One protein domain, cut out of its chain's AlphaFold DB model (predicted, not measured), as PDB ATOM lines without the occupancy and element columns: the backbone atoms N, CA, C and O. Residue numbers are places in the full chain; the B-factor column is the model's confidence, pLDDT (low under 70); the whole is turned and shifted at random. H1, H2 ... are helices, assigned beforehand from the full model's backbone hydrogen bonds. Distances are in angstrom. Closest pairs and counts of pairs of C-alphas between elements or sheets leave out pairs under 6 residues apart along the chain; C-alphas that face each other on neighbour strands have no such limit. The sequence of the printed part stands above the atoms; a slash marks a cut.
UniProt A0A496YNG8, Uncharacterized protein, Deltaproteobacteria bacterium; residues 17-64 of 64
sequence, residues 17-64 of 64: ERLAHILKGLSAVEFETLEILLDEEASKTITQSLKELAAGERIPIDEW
ATOM      1  N   GLU A  17     153.805 157.535 181.711       82.19
ATOM      2  CA  GLU A  17     155.101 158.122 182.071       82.19
ATOM      3  C   GLU A  17     154.985 159.003 183.317       82.19
ATOM      4  O   GLU A  17     155.827 158.930 184.212       82.19
ATOM      5  N   ARG A  18     153.910 159.797 183.415       85.81
ATOM      6  CA  ARG A  18     153.634 160.622 184.598       85.81
ATOM      7  C   ARG A  18     153.350 159.752 185.821       85.81
ATOM      8  O   ARG A  18     153.865 160.048 186.893       85.81
ATOM      9  N   LEU A  19     152.587 158.671 185.658       86.94
ATOM     10  CA  LEU A  19     152.348 157.697 186.724       86.94
ATOM     11  C   LEU A  19     153.659 157.039 187.174       86.94
ATOM     12  O   LEU A  19     153.957 157.026 188.361       86.94
ATOM     13  N   ALA A  20     154.486 156.570 186.237       87.44
ATOM     14  CA  ALA A  20     155.783 155.982 186.555       87.44
ATOM     15  C   ALA A  20     156.716 156.974 187.266       87.44
ATOM     16  O   ALA A  20     157.466 156.580 188.155       87.44
ATOM     17  N   HIS A  21     156.676 158.257 186.897       91.69
ATOM     18  CA  HIS A  21     157.437 159.301 187.578       91.69
ATOM     19  C   HIS A  21     156.965 159.509 189.023       91.69
ATOM     20  O   HIS A  21     157.800 159.577 189.919       91.69
ATOM     21  N   ILE A  22     155.647 159.544 189.253       91.12
ATOM     22  CA  ILE A  22     155.061 159.642 190.598       91.12
ATOM     23  C   ILE A  22     155.475 158.435 191.444       91.12
ATOM     24  O   ILE A  22     156.014 158.619 192.528       91.12
ATOM     25  N   LEU A  23     155.303 157.215 190.926       91.62
ATOM     26  CA  LEU A  23     155.640 155.983 191.647       91.62
ATOM     27  C   LEU A  23     157.130 155.906 192.012       91.62
ATOM     28  O   LEU A  23     157.466 155.471 193.105       91.62
ATOM     29  N   LYS A  24     158.026 156.377 191.133       93.38
ATOM     30  CA  LYS A  24     159.473 156.459 191.414       93.38
ATOM     31  C   LYS A  24     159.837 157.480 192.492       93.38
ATOM     32  O   LYS A  24     160.938 157.403 193.030       93.38
ATOM     33  N   GLY A  25     158.971 158.460 192.741       94.25
ATOM     34  CA  GLY A  25     159.173 159.488 193.759       94.25
ATOM     35  C   GLY A  25     158.732 159.067 195.159       94.25
ATOM     36  O   GLY A  25     159.076 159.758 196.113       94.25
ATOM     37  N   LEU A  26     157.987 157.966 195.288       96.31
ATOM     38  CA  LEU A  26     157.522 157.460 196.578       96.31
ATOM     39  C   LEU A  26     158.668 156.789 197.342       96.31
ATOM     40  O   LEU A  26     159.476 156.048 196.777       96.31
ATOM     41  N   SER A  27     158.713 157.013 198.651       96.62
ATOM     42  CA  SER A  27     159.493 156.181 199.566       96.62
ATOM     43  C   SER A  27     158.894 154.774 199.672       96.62
ATOM     44  O   SER A  27     157.742 154.539 199.305       96.62
ATOM     45  N   ALA A  28     159.657 153.827 200.225       93.00
ATOM     46  CA  ALA A  28     159.184 152.455 200.422       93.00
ATOM     47  C   ALA A  28     157.885 152.386 201.251       93.00
ATOM     48  O   ALA A  28     156.975 151.647 200.896       93.00
ATOM     49  N   VAL A  29     157.776 153.206 202.304       94.25
ATOM     50  CA  VAL A  29     156.595 153.251 203.183       94.25
ATOM     51  C   VAL A  29     155.381 153.837 202.461       94.25
ATOM     52  O   VAL A  29     154.264 153.348 202.613       94.25
ATOM     53  N   GLU A  30     155.580 154.882 201.657       94.69
ATOM     54  CA  GLU A  30     154.495 155.479 200.868       94.69
ATOM     55  C   GLU A  30     154.017 154.529 199.765       94.69
ATOM     56  O   GLU A  30     152.822 154.474 199.484       94.69
ATOM     57  N   PHE A  31     154.931 153.762 199.165       92.94
ATOM     58  CA  PHE A  31     154.591 152.751 198.169       92.94
ATOM     59  C   PHE A  31     153.784 151.599 198.781       92.94
ATOM     60  O   PHE A  31     152.720 151.276 198.267       92.94
ATOM     61  N   GLU A  32     154.221 151.054 199.919       90.88
ATOM     62  CA  GLU A  32     153.477 150.026 200.666       90.88
ATOM     63  C   GLU A  32     152.088 150.535 201.087       90.88
ATOM     64  O   GLU A  32     151.079 149.851 200.926       90.88
ATOM     65  N   THR A  33     152.006 151.787 201.549       91.88
ATOM     66  CA  THR A  33     150.721 152.426 201.869       91.88
ATOM     67  C   THR A  33     149.814 152.499 200.638       91.88
ATOM     68  O   THR A  33     148.614 152.246 200.738       91.88
ATOM     69  N   LEU A  34     150.365 152.831 199.468       91.62
ATOM     70  CA  LEU A  34     149.609 152.866 198.220       91.62
ATOM     71  C   LEU A  34     149.105 151.472 197.822       91.62
ATOM     72  O   LEU A  34     147.955 151.357 197.409       91.62
ATOM     73  N   GLU A  35     149.920 150.427 197.971       88.94
ATOM     74  CA  GLU A  35     149.506 149.041 197.711       88.94
ATOM     75  C   GLU A  35     148.310 148.642 198.584       88.94
ATOM     76  O   GLU A  35     147.319 148.128 198.069       88.94
ATOM     77  N   ILE A  36     148.353 148.973 199.877       88.00
ATOM     78  CA  ILE A  36     147.250 148.728 200.818       88.00
ATOM     79  C   ILE A  36     145.980 149.487 200.407       88.00
ATOM     80  O   ILE A  36     144.878 148.956 200.508       88.00
ATOM     81  N   LEU A  37     146.103 150.736 199.948       87.12
ATOM     82  CA  LEU A  37     144.948 151.546 199.541       87.12
ATOM     83  C   LEU A  37     144.322 151.097 198.215       87.12
ATOM     84  O   LEU A  37     143.134 151.343 197.993       87.12
ATOM     85  N   LEU A  38     145.113 150.483 197.333       88.38
ATOM     86  CA  LEU A  38     144.640 149.908 196.072       88.38
ATOM     87  C   LEU A  38     143.971 148.542 196.264       88.38
ATOM     88  O   LEU A  38     143.195 148.128 195.402       88.38
ATOM     89  N   ASP A  39     144.230 147.865 197.381       92.00
ATOM     90  CA  ASP A  39     143.482 146.682 197.788       92.00
ATOM     91  C   ASP A  39     142.092 147.088 198.315       92.00
ATOM     92  O   ASP A  39     141.945 147.802 199.310       92.00
ATOM     93  N   GLU A  40     141.040 146.657 197.615       90.25
ATOM     94  CA  GLU A  40     139.663 147.059 197.921       90.25
ATOM     95  C   GLU A  40     139.200 146.571 199.307       90.25
ATOM     96  O   GLU A  40     138.445 147.269 199.992       90.25
ATOM     97  N   GLU A  41     139.636 145.386 199.736       89.31
ATOM     98  CA  GLU A  41     139.249 144.793 201.016       89.31
ATOM     99  C   GLU A  41     139.959 145.491 202.181       89.31
ATOM    100  O   GLU A  41     139.319 145.886 203.165       89.31
ATOM    101  N   ALA A  42     141.262 145.732 202.038       84.12
ATOM    102  CA  ALA A  42     142.046 146.488 203.002       84.12
ATOM    103  C   ALA A  42     141.542 147.934 203.111       84.12
ATOM    104  O   ALA A  42     141.336 148.437 204.216       84.12
ATOM    105  N   SER A  43     141.245 148.583 201.983       85.88
ATOM    106  CA  SER A  43     140.710 149.948 201.941       85.88
ATOM    107  C   SER A  43     139.344 150.066 202.633       85.88
ATOM    108  O   SER A  43     139.119 150.988 203.430       85.88
ATOM    109  N   LYS A  44     138.438 149.099 202.416       88.19
ATOM    110  CA  LYS A  44     137.155 149.018 203.139       88.19
ATOM    111  C   LYS A  44     137.367 148.852 204.639       88.19
ATOM    112  O   LYS A  44     136.747 149.581 205.413       88.19
ATOM    113  N   THR A  45     138.257 147.943 205.033       88.19
ATOM    114  CA  THR A  45     138.593 147.689 206.439       88.19
ATOM    115  C   THR A  45     139.143 148.944 207.110       88.19
ATOM    116  O   THR A  45     138.612 149.373 208.129       88.19
ATOM    117  N   ILE A  46     140.124 149.614 206.501       87.31
ATOM    118  CA  ILE A  46     140.704 150.861 207.023       87.31
ATOM    119  C   ILE A  46     139.636 151.946 207.148       87.31
ATOM    120  O   ILE A  46     139.533 152.597 208.187       87.31
ATOM    121  N   THR A  47     138.810 152.126 206.116       88.50
ATOM    122  CA  THR A  47     137.726 153.116 206.130       88.50
ATOM    123  C   THR A  47     136.752 152.854 207.274       88.50
ATOM    124  O   THR A  47     136.328 153.791 207.953       88.50
ATOM    125  N   GLN A  48     136.405 151.591 207.509       88.19
ATOM    126  CA  GLN A  48     135.529 151.193 208.604       88.19
ATOM    127  C   GLN A  48     136.193 151.428 209.969       88.19
ATOM    128  O   GLN A  48     135.627 152.122 210.811       88.19
ATOM    129  N   SER A  49     137.437 150.988 210.157       86.38
ATOM    130  CA  SER A  49     138.193 151.197 211.398       86.38
ATOM    131  C   SER A  49     138.465 152.673 211.716       86.38
ATOM    132  O   SER A  49     138.659 153.032 212.882       86.38
ATOM    133  N   LEU A  50     138.520 153.546 210.705       88.25
ATOM    134  CA  LEU A  50     138.603 154.999 210.883       88.25
ATOM    135  C   LEU A  50     137.267 155.596 211.344       88.25
ATOM    136  O   LEU A  50     137.269 156.497 212.182       88.25
ATOM    137  N   LYS A  51     136.132 155.088 210.845       88.38
ATOM    138  CA  LYS A  51     134.801 155.493 211.326       88.38
ATOM    139  C   LYS A  51     134.592 155.085 212.780       88.38
ATOM    140  O   LYS A  51     134.183 155.920 213.577       88.38
ATOM    141  N   GLU A  52     134.944 153.852 213.127       88.06
ATOM    142  CA  GLU A  52     134.876 153.342 214.504       88.06
ATOM    143  C   GLU A  52     135.777 154.146 215.445       88.06
ATOM    144  O   GLU A  52     135.372 154.493 216.552       88.06
ATOM    145  N   LEU A  53     136.981 154.524 214.991       84.38
ATOM    146  CA  LEU A  53     137.855 155.424 215.750       84.38
ATOM    147  C   LEU A  53     137.188 156.773 216.018       84.38
ATOM    148  O   LEU A  53     137.227 157.258 217.144       84.38
ATOM    149  N   ALA A  54     136.594 157.377 214.988       86.06
ATOM    150  CA  ALA A  54     135.922 158.666 215.105       86.06
ATOM    151  C   ALA A  54     134.670 158.595 215.995       86.06
ATOM    152  O   ALA A  54     134.355 159.564 216.682       86.06
ATOM    153  N   ALA A  55     133.981 157.452 216.000       88.12
ATOM    154  CA  ALA A  55     132.835 157.178 216.859       88.12
ATOM    155  C   ALA A  55     133.228 156.797 218.302       88.12
ATOM    156  O   ALA A  55     132.371 156.780 219.181       88.12
ATOM    157  N   GLY A  56     134.513 156.522 218.566       83.81
ATOM    158  CA  GLY A  56     134.990 156.050 219.869       83.81
ATOM    159  C   GLY A  56     134.626 154.590 220.165       83.81
ATOM    160  O   GLY A  56     134.640 154.184 221.321       83.81
ATOM    161  N   GLU A  57     134.309 153.801 219.137       76.81
ATOM    162  CA  GLU A  57     133.805 152.421 219.230       76.81
ATOM    163  C   GLU A  57     134.922 151.361 219.289       76.81
ATOM    164  O   GLU A  57     134.661 150.164 219.178       76.81
ATOM    165  N   ARG A  58     136.187 151.766 219.447       72.56
ATOM    166  CA  ARG A  58     137.301 150.810 219.495       72.56
ATOM    167  C   ARG A  58     137.356 150.082 220.835       72.56
ATOM    168  O   ARG A  58     137.400 150.717 221.885       72.56
ATOM    169  N   ILE A  59     137.456 148.757 220.764       60.41
ATOM    170  CA  ILE A  59     137.818 147.901 221.896       60.41
ATOM    171  C   ILE A  59     139.294 148.185 222.233       60.41
ATOM    172  O   ILE A  59     140.132 148.114 221.323       60.41
ATOM    173  N   PRO A  60     139.631 148.550 223.483       58.84
ATOM    174  CA  PRO A  60     141.014 148.706 223.923       58.84
ATOM    175  C   PRO A  60     141.833 147.448 223.609       58.84
ATOM    176  O   PRO A  60     141.333 146.332 223.710       58.84
ATOM    177  N   ILE A  61     143.102 147.611 223.226       61.50
ATOM    178  CA  ILE A  61     144.007 146.478 222.930       61.50
ATOM    179  C   ILE A  61     144.184 145.562 224.151       61.50
ATOM    180  O   ILE A  61     144.461 144.377 224.032       61.50
ATOM    181  N   ASP A  62     144.013 146.143 225.326       68.62
ATOM    182  CA  ASP A  62     144.008 145.534 226.643       68.62
ATOM    183  C   ASP A  62     142.760 144.670 226.921       68.62
ATOM    184  O   ASP A  62     142.747 143.928 227.903       68.62
ATOM    185  N   GLU A  63     141.750 144.709 226.045       54.88
ATOM    186  CA  GLU A  63     140.520 143.904 226.108       54.88
ATOM    187  C   GLU A  63     140.414 142.837 224.990       54.88
ATOM    188  O   GLU A  63     139.363 142.207 224.849       54.88
ATOM    189  N   TRP A  64     141.476 142.623 224.201       53.31
ATOM    190  CA  TRP A  64     141.562 141.573 223.167       53.31
ATOM    191  C   TRP A  64     142.014 140.207 223.701       53.31
ATOM    192  O   TRP A  64     142.845 140.158 224.636       53.31
TER     193      TRP A  64
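What this domain is: This is residues 17 to 64 of the 64 residues of an uncharacterized protein of Deltaproteobacteria bacterium (UniProt A0A496YNG8). An open zigzag of helices with no shared core: H1 and H2 make a V, H3 turns off at a corner from the end of H2, and a tail, residues 56 to 64, follows. The printed part has 48 residues with three named helices, H1, H2 and H3 in chain order, and is all helix. It is extended, a rod spanning 47 by 19 by 16 A, with a radius of gyration of the C-alphas of 15.2 A.

Where its parts are: H1, residues 17 to 25, begins at C-alpha 17 (155.101, 158.122, 182.071) and is 12.5 A long. H2, residues 28 to 38, is 15.4 A long. H3, residues 40 to 55, is 22.5 A long and ends at C-alpha 55 (132.835, 157.178, 216.859).

How they stand to each other: H1 and H2 are close but not clearly touching, the closest C-alphas, of Leu 23 and Phe 31, 7.4 A apart; they run opposite ways at a steep tilt of 53 degrees. H2 and H3 only just touch, only at the corner, with 3 pairs of C-alphas within 8 A; H3 does so with residues 42 to 43 alone. Their closest C-alphas, of Leu 37 and Ser 43, are 5.1 A apart, and they stand about perpendicular, at 85 degrees. H1 and H3 are apart. Every O i to N i+4 pair is within hydrogen-bond range in H1, H2 and H3.

The domain as a whole: The C-alphas of Glu 17 and Glu 63, the two farthest apart, are 48.5 A apart. The printed part has no cut, and both links between helices are tight. Residues 59 to 64 stand free and have pLDDT under 70.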